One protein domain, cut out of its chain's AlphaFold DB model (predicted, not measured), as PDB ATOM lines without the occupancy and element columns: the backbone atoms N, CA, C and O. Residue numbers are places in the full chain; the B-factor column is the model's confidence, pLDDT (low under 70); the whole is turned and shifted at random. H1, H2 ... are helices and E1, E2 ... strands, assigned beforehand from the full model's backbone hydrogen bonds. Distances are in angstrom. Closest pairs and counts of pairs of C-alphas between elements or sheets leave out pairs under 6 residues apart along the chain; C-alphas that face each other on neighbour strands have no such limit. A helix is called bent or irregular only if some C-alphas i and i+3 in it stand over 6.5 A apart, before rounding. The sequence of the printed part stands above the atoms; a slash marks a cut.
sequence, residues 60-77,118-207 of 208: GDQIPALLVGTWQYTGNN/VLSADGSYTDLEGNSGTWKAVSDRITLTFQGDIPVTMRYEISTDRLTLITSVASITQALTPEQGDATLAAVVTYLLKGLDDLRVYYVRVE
ATOM      1  N   GLY A  60     173.947 229.169 135.657       42.38
ATOM      2  CA  GLY A  60     173.706 228.170 136.706       42.38
ATOM      3  C   GLY A  60     174.937 227.398 137.202       42.38
ATOM      4  O   GLY A  60     174.978 226.999 138.364       42.38
ATOM      5  N   ASP A  61     175.966 227.253 136.364       52.72
ATOM      6  CA  ASP A  61     177.216 226.562 136.713       52.72
ATOM      7  C   ASP A  61     178.159 227.415 137.589       52.72
ATOM      8  O   ASP A  61     179.138 226.906 138.132       52.72
ATOM      9  N   GLN A  62     177.879 228.715 137.742       54.62
ATOM     10  CA  GLN A  62     178.700 229.662 138.510       54.62
ATOM     11  C   GLN A  62     178.110 230.003 139.885       54.62
ATOM     12  O   GLN A  62     178.782 230.642 140.693       54.62
ATOM     13  N   ILE A  63     176.889 229.562 140.196       57.69
ATOM     14  CA  ILE A  63     176.197 229.938 141.440       57.69
ATOM     15  C   ILE A  63     176.956 229.482 142.702       57.69
ATOM     16  O   ILE A  63     177.088 230.288 143.624       57.69
ATOM     17  N   PRO A  64     177.533 228.260 142.778       60.78
ATOM     18  CA  PRO A  64     178.344 227.882 143.936       60.78
ATOM     19  C   PRO A  64     179.572 228.781 144.111       60.78
ATOM     20  O   PRO A  64     179.975 229.041 145.239       60.78
ATOM     21  N   ALA A  65     180.142 229.292 143.012       65.88
ATOM     22  CA  ALA A  65     181.251 230.241 143.064       65.88
ATOM     23  C   ALA A  65     180.797 231.629 143.540       65.88
ATOM     24  O   ALA A  65     181.563 232.306 144.219       65.88
ATOM     25  N   LEU A  66     179.550 232.031 143.263       64.25
ATOM     26  CA  LEU A  66     178.995 233.274 143.796       64.25
ATOM     27  C   LEU A  66     178.753 233.238 145.298       64.25
ATOM     28  O   LEU A  66     178.801 234.298 145.899       64.25
ATOM     29  N   LEU A  67     178.533 232.079 145.925       67.00
ATOM     30  CA  LEU A  67     178.466 232.000 147.391       67.00
ATOM     31  C   LEU A  67     179.825 232.228 148.060       67.00
ATOM     32  O   LEU A  67     179.870 232.657 149.212       67.00
ATOM     33  N   VAL A  68     180.926 231.941 147.358       71.38
ATOM     34  CA  VAL A  68     182.275 232.044 147.919       71.38
ATOM     35  C   VAL A  68     182.613 233.510 148.173       71.38
ATOM     36  O   VAL A  68     182.646 234.327 147.257       71.38
ATOM     37  N   GLY A  69     182.869 233.853 149.430       70.12
ATOM     38  CA  GLY A  69     183.279 235.191 149.839       70.12
ATOM     39  C   GLY A  69     182.831 235.514 151.256       70.12
ATOM     40  O   GLY A  69     182.237 234.679 151.939       70.12
ATOM     41  N   THR A  70     183.121 236.739 151.678       70.56
ATOM     42  CA  THR A  70     182.676 237.276 152.963       70.56
ATOM     43  C   THR A  70     181.399 238.083 152.756       70.56
ATOM     44  O   THR A  70     181.325 238.923 151.856       70.56
ATOM     45  N   TRP A  71     180.398 237.824 153.591       71.00
ATOM     46  CA  TRP A  71     179.090 238.469 153.549       71.00
ATOM     47  C   TRP A  71     178.809 239.123 154.901       71.00
ATOM     48  O   TRP A  71     178.934 238.469 155.934       71.00
ATOM     49  N   GLN A  72     178.434 240.399 154.896       71.50
ATOM     50  CA  GLN A  72     178.093 241.169 156.088       71.50
ATOM     51  C   GLN A  72     176.582 241.328 156.191       71.50
ATOM     52  O   GLN A  72     175.930 241.721 155.225       71.50
ATOM     53  N   TYR A  73     176.028 241.022 157.360       71.19
ATOM     54  CA  TYR A  73     174.610 241.198 157.657       71.19
ATOM     55  C   TYR A  73     174.208 242.676 157.575       71.19
ATOM     56  O   TYR A  73     174.900 243.542 158.107       71.19
ATOM     57  N   THR A  74     173.074 242.963 156.934       68.94
ATOM     58  CA  THR A  74     172.542 244.331 156.812       68.94
ATOM     59  C   THR A  74     171.123 244.495 157.330       68.94
ATOM     60  O   THR A  74     170.702 245.622 157.584       68.94
ATOM     61  N   GLY A  75     170.373 243.407 157.521       68.62
ATOM     62  CA  GLY A  75     169.027 243.493 158.074       68.62
ATOM     63  C   GLY A  75     168.181 242.246 157.867       68.62
ATOM     64  O   GLY A  75     168.636 241.222 157.355       68.62
ATOM     65  N   ASN A  76     166.907 242.357 158.237       78.00
ATOM     66  CA  ASN A  76     165.890 241.331 158.030       78.00
ATOM     67  C   ASN A  76     164.489 241.963 157.873       78.00
ATOM     68  O   ASN A  76     164.322 243.148 158.152       78.00
ATOM     69  N   ASN A  77     163.492 241.206 157.396       77.75
ATOM     70  CA  ASN A  77     162.117 241.705 157.188       77.75
ATOM     71  C   ASN A  77     161.129 241.388 158.323       77.75
ATOM     72  O   ASN A  77     159.957 241.743 158.216       77.75
ATOM     73  N   VAL A 118     179.710 221.761 152.006       69.44
ATOM     74  CA  VAL A 118     180.255 220.995 150.886       69.44
ATOM     75  C   VAL A 118     179.082 220.589 150.014       69.44
ATOM     76  O   VAL A 118     178.292 219.746 150.420       69.44
ATOM     77  N   LEU A 119     178.960 221.209 148.841       71.06
ATOM     78  CA  LEU A 119     177.935 220.892 147.848       71.06
ATOM     79  C   LEU A 119     178.494 219.856 146.859       71.06
ATOM     80  O   LEU A 119     179.407 220.158 146.088       71.06
ATOM     81  N   SER A 120     177.974 218.632 146.882       74.88
ATOM     82  CA  SER A 120     178.396 217.539 145.997       74.88
ATOM     83  C   SER A 120     177.645 217.567 144.665       74.88
ATOM     84  O   SER A 120     176.463 217.903 144.612       74.88
ATOM     85  N   ALA A 121     178.298 217.153 143.575       73.69
ATOM     86  CA  ALA A 121     177.701 217.147 142.232       73.69
ATOM     87  C   ALA A 121     176.481 216.212 142.082       73.69
ATOM     88  O   ALA A 121     175.692 216.373 141.155       73.69
ATOM     89  N   ASP A 122     176.318 215.245 142.985       78.44
ATOM     90  CA  ASP A 122     175.158 214.349 143.048       78.44
ATOM     91  C   ASP A 122     173.926 214.983 143.725       78.44
ATOM     92  O   ASP A 122     172.890 214.332 143.851       78.44
ATOM     93  N   GLY A 123     174.024 216.249 144.144       73.19
ATOM     94  CA  GLY A 123     172.958 216.972 144.831       73.19
ATOM     95  C   GLY A 123     172.925 216.746 146.342       73.19
ATOM     96  O   GLY A 123     172.007 217.242 146.987       73.19
ATOM     97  N   SER A 124     173.894 216.038 146.931       75.06
ATOM     98  CA  SER A 124     174.052 215.952 148.390       75.06
ATOM     99  C   SER A 124     174.847 217.137 148.944       75.06
ATOM    100  O   SER A 124     175.682 217.712 148.244       75.06
ATOM    101  N   TYR A 125     174.600 217.532 150.194       79.06
ATOM    102  CA  TYR A 125     175.494 218.452 150.901       79.06
ATOM    103  C   TYR A 125     175.736 218.056 152.354       79.06
ATOM    104  O   TYR A 125     174.973 217.288 152.943       79.06
ATOM    105  N   THR A 126     176.810 218.601 152.927       67.12
ATOM    106  CA  THR A 126     177.141 218.488 154.354       67.12
ATOM    107  C   THR A 126     177.643 219.830 154.886       67.12
ATOM    108  O   THR A 126     178.420 220.499 154.200       67.12
ATOM    109  N   ASP A 127     177.195 220.238 156.073       66.00
ATOM    110  CA  ASP A 127     177.656 221.458 156.750       66.00
ATOM    111  C   ASP A 127     178.817 221.188 157.734       66.00
ATOM    112  O   ASP A 127     179.307 220.063 157.862       66.00
ATOM    113  N   LEU A 128     179.308 222.235 158.406       59.12
ATOM    114  CA  LEU A 128     180.387 222.127 159.401       59.12
ATOM    115  C   LEU A 128     180.001 221.346 160.656       59.12
ATOM    116  O   LEU A 128     180.884 220.841 161.349       59.12
ATOM    117  N   GLU A 129     178.710 221.269 160.951       62.06
ATOM    118  CA  GLU A 129     178.175 220.585 162.124       62.06
ATOM    119  C   GLU A 129     177.945 219.091 161.847       62.06
ATOM    120  O   GLU A 129     177.641 218.323 162.759       62.06
ATOM    121  N   GLY A 130     178.161 218.653 160.602       62.62
ATOM    122  CA  GLY A 130     177.968 217.277 160.165       62.62
ATOM    123  C   GLY A 130     176.526 216.962 159.774       62.62
ATOM    124  O   GLY A 130     176.224 215.801 159.488       62.62
ATOM    125  N   ASN A 131     175.644 217.966 159.717       68.62
ATOM    126  CA  ASN A 131     174.308 217.780 159.173       68.62
ATOM    127  C   ASN A 131     174.406 217.582 157.665       68.62
ATOM    128  O   ASN A 131     175.292 218.117 156.993       68.62
ATOM    129  N   SER A 132     173.474 216.805 157.122       71.06
ATOM    130  CA  SER A 132     173.449 216.486 155.701       71.06
ATOM    131  C   SER A 132     172.067 216.685 155.104       71.06
ATOM    132  O   SER A 132     171.050 216.762 155.799       71.06
ATOM    133  N   GLY A 133     172.031 216.802 153.784       75.06
ATOM    134  CA  GLY A 133     170.784 216.953 153.066       75.06
ATOM    135  C   GLY A 133     170.977 216.996 151.566       75.06
ATOM    136  O   GLY A 133     171.989 216.535 151.036       75.06
ATOM    137  N   THR A 134     169.994 217.562 150.876       78.75
ATOM    138  CA  THR A 134     170.052 217.762 149.428       78.75
ATOM    139  C   THR A 134     170.135 219.235 149.084       78.75
ATOM    140  O   THR A 134     169.572 220.071 149.788       78.75
ATOM    141  N   TRP A 135     170.782 219.558 147.973       80.38
ATOM    142  CA  TRP A 135     170.800 220.901 147.421       80.38
ATOM    143  C   TRP A 135     170.439 220.891 145.939       80.38
ATOM    144  O   TRP A 135     170.616 219.904 145.222       80.38
ATOM    145  N   LYS A 136     169.923 222.024 145.473       78.00
ATOM    146  CA  LYS A 136     169.665 222.284 144.060       78.00
ATOM    147  C   LYS A 136     169.935 223.747 143.761       78.00
ATOM    148  O   LYS A 136     169.558 224.607 144.553       78.00
ATOM    149  N   ALA A 137     170.510 224.028 142.598       74.19
ATOM    150  CA  ALA A 137     170.631 225.388 142.102       74.19
ATOM    151  C   ALA A 137     169.809 225.605 140.827       74.19
ATOM    152  O   ALA A 137     169.709 224.722 139.971       74.19
ATOM    153  N   VAL A 138     169.172 226.770 140.731       75.88
ATOM    154  CA  VAL A 138     168.386 227.207 139.572       75.88
ATOM    155  C   VAL A 138     168.619 228.704 139.382       75.88
ATOM    156  O   VAL A 138     168.190 229.487 140.222       75.88
ATOM    157  N   SER A 139     169.233 229.102 138.262       75.44
ATOM    158  CA  SER A 139     169.485 230.511 137.898       75.44
ATOM    159  C   SER A 139     170.381 231.270 138.890       75.44
ATOM    160  O   SER A 139     171.593 231.178 138.813       75.44
ATOM    161  N   ASP A 140     169.793 232.008 139.818       67.81
ATOM    162  CA  ASP A 140     170.409 232.877 140.827       67.81
ATOM    163  C   ASP A 140     170.094 232.369 142.244       67.81
ATOM    164  O   ASP A 140     170.238 233.080 143.238       67.81
ATOM    165  N   ARG A 141     169.600 231.125 142.331       71.38
ATOM    166  CA  ARG A 141     169.025 230.562 143.547       71.38
ATOM    167  C   ARG A 141     169.664 229.245 143.923       71.38
ATOM    168  O   ARG A 141     169.765 228.346 143.088       71.38
ATOM    169  N   ILE A 142     169.984 229.093 145.205       70.56
ATOM    170  CA  ILE A 142     170.341 227.807 145.815       70.56
ATOM    171  C   ILE A 142     169.259 227.434 146.812       70.56
ATOM    172  O   ILE A 142     168.855 228.245 147.634       70.56
ATOM    173  N   THR A 143     168.772 226.204 146.729       72.12
ATOM    174  CA  THR A 143     167.844 225.624 147.698       72.12
ATOM    175  C   THR A 143     168.556 224.508 148.441       72.12
ATOM    176  O   THR A 143     169.053 223.583 147.801       72.12
ATOM    177  N   LEU A 144     168.593 224.596 149.768       68.69
ATOM    178  CA  LEU A 144     169.059 223.542 150.663       68.69
ATOM    179  C   LEU A 144     167.854 222.904 151.346       68.69
ATOM    180  O   LEU A 144     166.971 223.604 151.840       68.69
ATOM    181  N   THR A 145     167.840 221.580 151.407       69.62
ATOM    182  CA  THR A 145     166.850 220.799 152.147       69.62
ATOM    183  C   THR A 145     167.582 219.949 153.170       69.62
ATOM    184  O   THR A 145     168.338 219.051 152.802       69.62
ATOM    185  N   PHE A 146     167.375 220.246 154.449       67.19
ATOM    186  CA  PHE A 146     167.977 219.519 155.566       67.19
ATOM    187  C   PHE A 146     167.258 218.184 155.755       67.19
ATOM    188  O   PHE A 146     166.028 218.148 155.809       67.19
ATOM    189  N   GLN A 147     168.014 217.091 155.855       61.12
ATOM    190  CA  GLN A 147     167.459 215.795 156.233       61.12
ATOM    191  C   GLN A 147     167.467 215.682 157.761       61.12
ATOM    192  O   GLN A 147     168.407 215.169 158.358       61.12
ATOM    193  N   GLY A 148     166.411 216.203 158.382       59.78
ATOM    194  CA  GLY A 148     166.039 215.925 159.770       59.78
ATOM    195  C   GLY A 148     164.643 215.305 159.836       59.78
ATOM    196  O   GLY A 148     164.037 215.035 158.797       59.78
ATOM    197  N   ASP A 149     164.102 215.129 161.044       47.03
ATOM    198  CA  ASP A 149     162.719 214.650 161.239       47.03
ATOM    199  C   ASP A 149     161.686 215.574 160.564       47.03
ATOM    200  O   ASP A 149     160.607 215.136 160.166       47.03
ATOM    201  N   ILE A 150     162.037 216.854 160.393       55.84
ATOM    202  CA  ILE A 150     161.228 217.870 159.725       55.84
ATOM    203  C   ILE A 150     162.089 218.545 158.648       55.84
ATOM    204  O   ILE A 150     163.100 219.169 158.982       55.84
ATOM    205  N   PRO A 151     161.730 218.440 157.356       54.53
ATOM    206  CA  PRO A 151     162.526 219.026 156.288       54.53
ATOM    207  C   PRO A 151     162.412 220.554 156.308       54.53
ATOM    208  O   PRO A 151     161.371 221.125 155.979       54.53
ATOM    209  N   VAL A 152     163.510 221.231 156.638       61.34
ATOM    210  CA  VAL A 152     163.626 222.686 156.491       61.34
ATOM    211  C   VAL A 152     164.173 222.991 155.104       61.34
ATOM    212  O   VAL A 152     165.182 222.420 154.684       61.34
ATOM    213  N   THR A 153     163.497 223.886 154.384       62.91
ATOM    214  CA  THR A 153     163.964 224.383 153.087       62.91
ATOM    215  C   THR A 153     164.476 225.805 153.242       62.91
ATOM    216  O   THR A 153     163.709 226.704 153.584       62.91
ATOM    217  N   MET A 154     165.762 226.000 152.957       66.81
ATOM    218  CA  MET A 154     166.398 227.312 152.904       66.81
ATOM    219  C   MET A 154     166.682 227.684 151.456       66.81
ATOM    220  O   MET A 154     167.222 226.875 150.701       66.81
ATOM    221  N   ARG A 155     166.326 228.905 151.061       73.19
ATOM    222  CA  ARG A 155     166.591 229.446 149.729       73.19
ATOM    223  C   ARG A 155     167.528 230.639 149.835       73.19
ATOM    224  O   ARG A 155     167.229 231.589 150.542       73.19
ATOM    225  N   TYR A 156     168.603 230.621 149.067       74.38
ATOM    226  CA  TYR A 156     169.499 231.754 148.879       74.38
ATOM    227  C   TYR A 156     169.188 232.395 147.531       74.38
ATOM    228  O   TYR A 156     169.162 231.682 146.530       74.38
ATOM    229  N   GLU A 157     168.943 233.701 147.504       79.50
ATOM    230  CA  GLU A 157     168.941 234.525 146.287       79.50
ATOM    231  C   GLU A 157     170.248 235.318 146.249       79.50
ATOM    232  O   GLU A 157     170.608 235.949 147.247       79.50
ATOM    233  N   ILE A 158     170.986 235.227 145.141       77.38
ATOM    234  CA  ILE A 158     172.396 235.629 145.087       77.38
ATOM    235  C   ILE A 158     172.637 236.550 143.890       77.38
ATOM    236  O   ILE A 158     172.384 236.165 142.748       77.38
ATOM    237  N   SER A 159     173.191 237.731 144.156       81.31
ATOM    238  CA  SER A 159     173.784 238.630 143.162       81.31
ATOM    239  C   SER A 159     175.283 238.804 143.427       81.31
ATOM    240  O   SER A 159     175.875 238.122 144.270       81.31
ATOM    241  N   THR A 160     175.932 239.695 142.680       79.62
ATOM    242  CA  THR A 160     177.361 239.981 142.856       79.62
ATOM    243  C   THR A 160     177.635 240.622 144.215       79.62
ATOM    244  O   THR A 160     178.619 240.276 144.871       79.62
ATOM    245  N   ASP A 161     176.752 241.522 144.637       83.12
ATOM    246  CA  ASP A 161     176.884 242.397 145.800       83.12
ATOM    247  C   ASP A 161     175.966 242.017 146.971       83.12
ATOM    248  O   ASP A 161     176.207 242.454 148.097       83.12
ATOM    249  N   ARG A 162     174.927 241.204 146.739       84.31
ATOM    250  CA  ARG A 162     173.900 240.876 147.735       84.31
ATOM    251  C   ARG A 162     173.648 239.383 147.837       84.31
ATOM    252  O   ARG A 162     173.638 238.641 146.857       84.31
ATOM    253  N   LEU A 163     173.352 238.974 149.059       75.81
ATOM    254  CA  LEU A 163     172.878 237.642 149.388       75.81
ATOM    255  C   LEU A 163     171.626 237.795 150.244       75.81
ATOM    256  O   LEU A 163     171.630 238.519 151.236       75.81
ATOM    257  N   THR A 164     170.547 237.118 149.864       78.00
ATOM    258  CA  THR A 164     169.330 237.044 150.678       78.00
ATOM    259  C   THR A 164     169.062 235.596 151.049       78.00
ATOM    260  O   THR A 164     168.841 234.764 150.171       78.00
ATOM    261  N   LEU A 165     169.057 235.297 152.345       77.81
ATOM    262  CA  LEU A 165     168.575 234.024 152.871       77.81
ATOM    263  C   LEU A 165     167.067 234.125 153.094       77.81
ATOM    264  O   LEU A 165     166.598 235.070 153.720       77.81
ATOM    265  N   ILE A 166     166.319 233.149 152.590       74.88
ATOM    266  CA  ILE A 166     164.862 233.092 152.648       74.88
ATOM    267  C   ILE A 166     164.435 231.727 153.179       74.88
ATOM    268  O   ILE A 166     164.735 230.696 152.572       74.88
ATOM    269  N   THR A 167     163.663 231.734 154.258       72.69
ATOM    270  CA  THR A 167     163.083 230.529 154.860       72.69
ATOM    271  C   THR A 167     161.580 230.718 155.018       72.69
ATOM    272  O   THR A 167     161.118 231.790 155.406       72.69
ATOM    273  N   SER A 168     160.788 229.688 154.706       74.19
ATOM    274  CA  SER A 168     159.331 229.785 154.849       74.19
ATOM    275  C   SER A 168     158.913 229.763 156.321       74.19
ATOM    276  O   SER A 168     159.444 228.968 157.104       74.19
ATOM    277  N   VAL A 169     157.919 230.579 156.686       73.00
ATOM    278  CA  VAL A 169     157.343 230.564 158.042       73.00
ATOM    279  C   VAL A 169     156.809 229.175 158.384       73.00
ATOM    280  O   VAL A 169     157.068 228.681 159.473       73.00
ATOM    281  N   ALA A 170     156.170 228.492 157.429       71.88
ATOM    282  CA  ALA A 170     155.654 227.138 157.618       71.88
ATOM    283  C   ALA A 170     156.740 226.136 158.049       71.88
ATOM    284  O   ALA A 170     156.521 225.364 158.980       71.88
ATOM    285  N   SER A 171     157.921 226.168 157.416       65.75
ATOM    286  CA  SER A 171     159.048 225.308 157.799       65.75
ATOM    287  C   SER A 171     159.552 225.614 159.210       65.75
ATOM    288  O   SER A 171     159.898 224.691 159.940       65.75
ATOM    289  N   ILE A 172     159.577 226.890 159.602       66.81
ATOM    290  CA  ILE A 172     160.009 227.311 160.940       66.81
ATOM    291  C   ILE A 172     158.985 226.889 161.981       66.81
ATOM    292  O   ILE A 172     159.353 226.258 162.961       66.81
ATOM    293  N   THR A 173     157.700 227.161 161.757       69.75
ATOM    294  CA  THR A 173     156.637 226.715 162.657       69.75
ATOM    295  C   THR A 173     156.724 225.209 162.858       69.75
ATOM    296  O   THR A 173     156.800 224.767 163.994       69.75
ATOM    297  N   GLN A 174     156.833 224.430 161.778       65.69
ATOM    298  CA  GLN A 174     156.946 222.979 161.867       65.69
ATOM    299  C   GLN A 174     158.189 222.546 162.664       65.69
ATOM    300  O   GLN A 174     158.069 221.732 163.572       65.69
ATOM    301  N   ALA A 175     159.362 223.126 162.387       63.25
ATOM    302  CA  ALA A 175     160.600 222.814 163.105       63.25
ATOM    303  C   ALA A 175     160.532 223.156 164.605       63.25
ATOM    304  O   ALA A 175     161.094 222.441 165.431       63.25
ATOM    305  N   LEU A 176     159.828 224.233 164.961       63.88
ATOM    306  CA  LEU A 176     159.660 224.683 166.343       63.88
ATOM    307  C   LEU A 176     158.519 223.970 167.079       63.88
ATOM    308  O   LEU A 176     158.445 224.035 168.307       63.88
ATOM    309  N   THR A 177     157.640 223.277 166.354       63.53
ATOM    310  CA  THR A 177     156.476 222.576 166.904       63.53
ATOM    311  C   THR A 177     156.464 221.119 166.425       63.53
ATOM    312  O   THR A 177     155.757 220.787 165.468       63.53
ATOM    313  N   PRO A 178     157.234 220.221 167.065       56.84
ATOM    314  CA  PRO A 178     157.211 218.798 166.725       56.84
ATOM    315  C   PRO A 178     155.796 218.208 166.845       56.84
ATOM    316  O   PRO A 178     154.979 218.721 167.604       56.84
ATOM    317  N   GLU A 179     155.509 217.085 166.176       56.66
ATOM    318  CA  GLU A 179     154.184 216.419 166.189       56.66
ATOM    319  C   GLU A 179     153.677 216.007 167.592       56.66
ATOM    320  O   GLU A 179     152.495 215.717 167.764       56.66
ATOM    321  N   GLN A 180     154.549 216.003 168.609       51.97
ATOM    322  CA  GLN A 180     154.210 215.789 170.028       51.97
ATOM    323  C   GLN A 180     154.438 217.040 170.903       51.97
ATOM    324  O   GLN A 180     154.542 216.942 172.124       51.97
ATOM    325  N   GLY A 181     154.589 218.207 170.278       55.81
ATOM    326  CA  GLY A 181     155.025 219.451 170.896       55.81
ATOM    327  C   GLY A 181     153.943 220.179 171.689       55.81
ATOM    328  O   GLY A 181     152.744 220.039 171.454       55.81
ATOM    329  N   ASP A 182     154.407 220.988 172.638       62.22
ATOM    330  CA  ASP A 182     153.609 221.870 173.481       62.22
ATOM    331  C   ASP A 182     152.719 222.798 172.633       62.22
ATOM    332  O   ASP A 182     153.207 223.689 171.930       62.22
ATOM    333  N   ALA A 183     151.399 222.602 172.711       66.19
ATOM    334  CA  ALA A 183     150.409 223.413 172.002       66.19
ATOM    335  C   ALA A 183     150.517 224.910 172.343       66.19
ATOM    336  O   ALA A 183     150.173 225.762 171.523       66.19
ATOM    337  N   THR A 184     151.038 225.234 173.529       65.25
ATOM    338  CA  THR A 184     151.301 226.605 173.977       65.25
ATOM    339  C   THR A 184     152.436 227.225 173.173       65.25
ATOM    340  O   THR A 184     152.292 228.332 172.660       65.25
ATOM    341  N   LEU A 185     153.541 226.496 172.991       63.50
ATOM    342  CA  LEU A 185     154.671 226.950 172.181       63.50
ATOM    343  C   LEU A 185     154.247 227.156 170.724       63.50
ATOM    344  O   LEU A 185     154.583 228.173 170.124       63.50
ATOM    345  N   ALA A 186     153.444 226.238 170.183       67.56
ATOM    346  CA  ALA A 186     152.916 226.364 168.831       67.56
ATOM    347  C   ALA A 186     152.020 227.593 168.651       67.56
ATOM    348  O   ALA A 186     152.148 228.310 167.654       67.56
ATOM    349  N   ALA A 187     151.149 227.875 169.622       70.56
ATOM    350  CA  ALA A 187     150.298 229.058 169.609       70.56
ATOM    351  C   ALA A 187     151.116 230.356 169.697       70.56
ATOM    352  O   ALA A 187     150.862 231.281 168.927       70.56
ATOM    353  N   VAL A 188     152.132 230.406 170.567       69.06
ATOM    354  CA  VAL A 188     153.025 231.568 170.708       69.06
ATOM    355  C   VAL A 188     153.826 231.800 169.427       69.06
ATOM    356  O   VAL A 188     153.813 232.908 168.902       69.06
ATOM    357  N   VAL A 189     154.460 230.768 168.860       73.69
ATOM    358  CA  VAL A 189     155.216 230.886 167.597       73.69
ATOM    359  C   VAL A 189     154.309 231.350 166.455       73.69
ATOM    360  O   VAL A 189     154.672 232.256 165.709       73.69
ATOM    361  N   THR A 190     153.107 230.782 166.343       79.38
ATOM    362  CA  THR A 190     152.126 231.192 165.325       79.38
ATOM    363  C   THR A 190     151.716 232.653 165.495       79.38
ATOM    364  O   THR A 190     151.577 233.375 164.510       79.38
ATOM    365  N   TYR A 191     151.530 233.101 166.738       77.38
ATOM    366  CA  TYR A 191     151.171 234.481 167.035       77.38
ATOM    367  C   TYR A 191     152.311 235.448 166.692       77.38
ATOM    368  O   TYR A 191     152.077 236.454 166.032       77.38
ATOM    369  N   LEU A 192     153.549 235.123 167.073       75.69
ATOM    370  CA  LEU A 192     154.719 235.967 166.820       75.69
ATOM    371  C   LEU A 192     155.038 236.114 165.330       75.69
ATOM    372  O   LEU A 192     155.438 237.190 164.896       75.69
ATOM    373  N   LEU A 193     154.825 235.061 164.540       80.75
ATOM    374  CA  LEU A 193     155.086 235.065 163.096       80.75
ATOM    375  C   LEU A 193     153.889 235.553 162.264       80.75
ATOM    376  O   LEU A 193     153.940 235.559 161.033       80.75
ATOM    377  N   LYS A 194     152.793 235.961 162.912       82.81
ATOM    378  CA  LYS A 194     151.580 236.411 162.233       82.81
ATOM    379  C   LYS A 194     151.876 237.615 161.335       82.81
ATOM    380  O   LYS A 194     152.425 238.617 161.782       82.81
ATOM    381  N   GLY A 195     151.434 237.524 160.080       83.00
ATOM    382  CA  GLY A 195     151.629 238.570 159.071       83.00
ATOM    383  C   GLY A 195     152.898 238.409 158.231       83.00
ATOM    384  O   GLY A 195     153.125 239.226 157.344       83.00
ATOM    385  N   LEU A 196     153.690 237.360 158.472       81.44
ATOM    386  CA  LEU A 196     154.860 237.007 157.671       81.44
ATOM    387  C   LEU A 196     154.562 235.783 156.796       81.44
ATOM    388  O   LEU A 196     154.037 234.781 157.281       81.44
ATOM    389  N   ASP A 197     154.949 235.851 155.524       80.25
ATOM    390  CA  ASP A 197     154.919 234.701 154.607       80.25
ATOM    391  C   ASP A 197     156.275 233.968 154.594       80.25
ATOM    392  O   ASP A 197     156.354 232.733 154.610       80.25
ATOM    393  N   ASP A 198     157.365 234.737 154.597       79.12
ATOM    394  CA  ASP A 198     158.741 234.260 154.652       79.12
ATOM    395  C   ASP A 198     159.604 235.127 155.580       79.12
ATOM    396  O   ASP A 198     159.327 236.307 155.816       79.12
ATOM    397  N   LEU A 199     160.656 234.513 156.128       76.31
ATOM    398  CA  LEU A 199     161.711 235.215 156.848       76.31
ATOM    399  C   LEU A 199     162.864 235.461 155.887       76.31
ATOM    400  O   LEU A 199     163.376 234.517 155.279       76.31
ATOM    401  N   ARG A 200     163.275 236.722 155.767       80.69
ATOM    402  CA  ARG A 200     164.373 237.158 154.906       80.69
ATOM    403  C   ARG A 200     165.470 237.791 155.730       80.69
ATOM    404  O   ARG A 200     165.197 238.694 156.516       80.69
ATOM    405  N   VAL A 201     166.697 237.349 155.492       76.06
ATOM    406  CA  VAL A 201     167.915 237.940 156.046       76.06
ATOM    407  C   VAL A 201     168.760 238.458 154.893       76.06
ATOM    408  O   VAL A 201     168.999 237.734 153.925       76.06
ATOM    409  N   TYR A 202     169.182 239.713 154.990       76.62
ATOM    410  CA  TYR A 202     169.909 240.424 153.949       76.62
ATOM    411  C   TYR A 202     171.382 240.551 154.318       76.62
ATOM    412  O   TYR A 202     171.725 240.888 155.454       76.62
ATOM    413  N   TYR A 203     172.242 240.316 153.331       76.50
ATOM    414  CA  TYR A 203     173.680 240.483 153.442       76.50
ATOM    415  C   TYR A 203     174.228 241.252 152.237       76.50
ATOM    416  O   TYR A 203     173.696 241.151 151.128       76.50
ATOM    417  N   VAL A 204     175.327 241.971 152.452       79.50
ATOM    418  CA  VAL A 204     176.136 242.606 151.403       79.50
ATOM    419  C   VAL A 204     177.518 241.975 151.345       79.50
ATOM    420  O   VAL A 204     178.045 241.514 152.358       79.50
ATOM    421  N   ARG A 205     178.109 241.919 150.157       79.94
ATOM    422  CA  ARG A 205     179.467 241.403 149.989       79.94
ATOM    423  C   ARG A 205     180.482 242.376 150.588       79.94
ATOM    424  O   ARG A 205     180.418 243.575 150.340       79.94
ATOM    425  N   VAL A 206     181.444 241.837 151.335       79.06
ATOM    426  CA  VAL A 206     182.612 242.582 151.819       79.06
ATOM    427  C   VAL A 206     183.786 242.253 150.909       79.06
ATOM    428  O   VAL A 206     184.181 241.090 150.797       79.06
ATOM    429  N   GLU A 207     184.329 243.265 150.238       75.31
ATOM    430  CA  GLU A 207     185.565 243.116 149.472       75.31
ATOM    431  C   GLU A 207     186.747 242.973 150.439       75.31
ATOM    432  O   GLU A 207     186.926 243.789 151.343       75.31
TER     433      GLU A 207
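AT A GLANCE: This is residues 60 to 77 and 118 to 207 of the 208 residues of the protein "Lipocalin family protein" of Gemmatimonadetes bacterium (UniProt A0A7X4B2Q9). One seven-stranded sheet, strongly twisted and curled like part of a barrel, makes the body, with H1 beside one end of strands E3, E4 and E5. At the opposite end of the strands, E6 runs into a helical hairpin of H2 and H3, which leads back into E7. The printed part has 108 residues, in the order H1 E1 E2 E3 E4 E5 E6 H2 H3 E7, and its class is mixed, helices and strands. The sheet is antiparallel throughout, in the order E1, E7, E6, E5, E4, E3, E2. The whole is only just compact, close to loose, with a radius of gyration of the C-alphas of 15.5 A and spans of 44 by 31 by 23 A.

HOW THE PARTS SIT: The sheet runs E1 (residues 70 to 76), E7 (198 to 206), E6 (162 to 168), E5 (153 to 158), E4 (141 to 146), E3 (132 to 138), E2 (124 to 127), and from edge to edge the way across it turns by 112 degrees. E2 to E6 form a meander, each strand the antiparallel neighbour of the one before. N 165 and O 201 of E6 and E7 are 2.9 A apart, within hydrogen-bond range, as are N 155 and O 166 of E5 and E6 at 2.8 A, N 144 and O 154 of E4 and E5 at 2.8 A, and N 136 and O 143 of E3 and E4 at 2.9 A. At the edges, N 72 and O 204 of E1 and E7 are 2.8 A apart, and N 125 and O 133 of E2 and E3 2.9 A. H1, residues 60 to 67, is on the sheet, at the sheet's level with a height of 3.0 A; its closest C-alphas to E3 are those of Gly 60 and Val 138, 6.1 A. H2, residues 169 to 176, only grazes the sheet with residues 169 to 172. H3, residues 183 to 192, is not on it. H2 and H3 touch, closest at the C-alphas of Thr 173 and Val 189, 6.6 A, and run opposite ways at a shallow tilt of 34 degrees, only just short of steep. In H2 and H3 every O i to N i+4 pair is within hydrogen-bond range; in H1 2 of 4 are, and 3 of 5 O i to N i+3 pairs.

IN THESE COORDINATES: E7 is the longest strand, 25.4 A from C-alpha 198 at (158.741, 234.260, 154.652) to C-alpha 206 at (182.612, 242.582, 151.819). E3 measures 20.0 A, E6 19.6 A, E1 18.0 A, E4 16.4 A, E5 16.2 A and E2 10.6 A. H3 measures 14.2 A, H2 10.4 A and H1 12.3 A, from C-alpha 60 at (173.706, 228.170, 136.706); H1 is irregular, with C-alphas 61 and 64 7.4 A apart.

THE WHOLE: The C-alphas of Gln 180 and Glu 207 are the two farthest apart, 46.4 A. Residues 78 to 117 are not printed, and C-alphas 77 and 118 are 28.2 A apart across the cut. Of the links that are printed whole, none is long. Mean pLDDT of the printed part is 70.4; 46 residues are under 70, among them residues 60 to 67, 144 to 154 and 171 to 186.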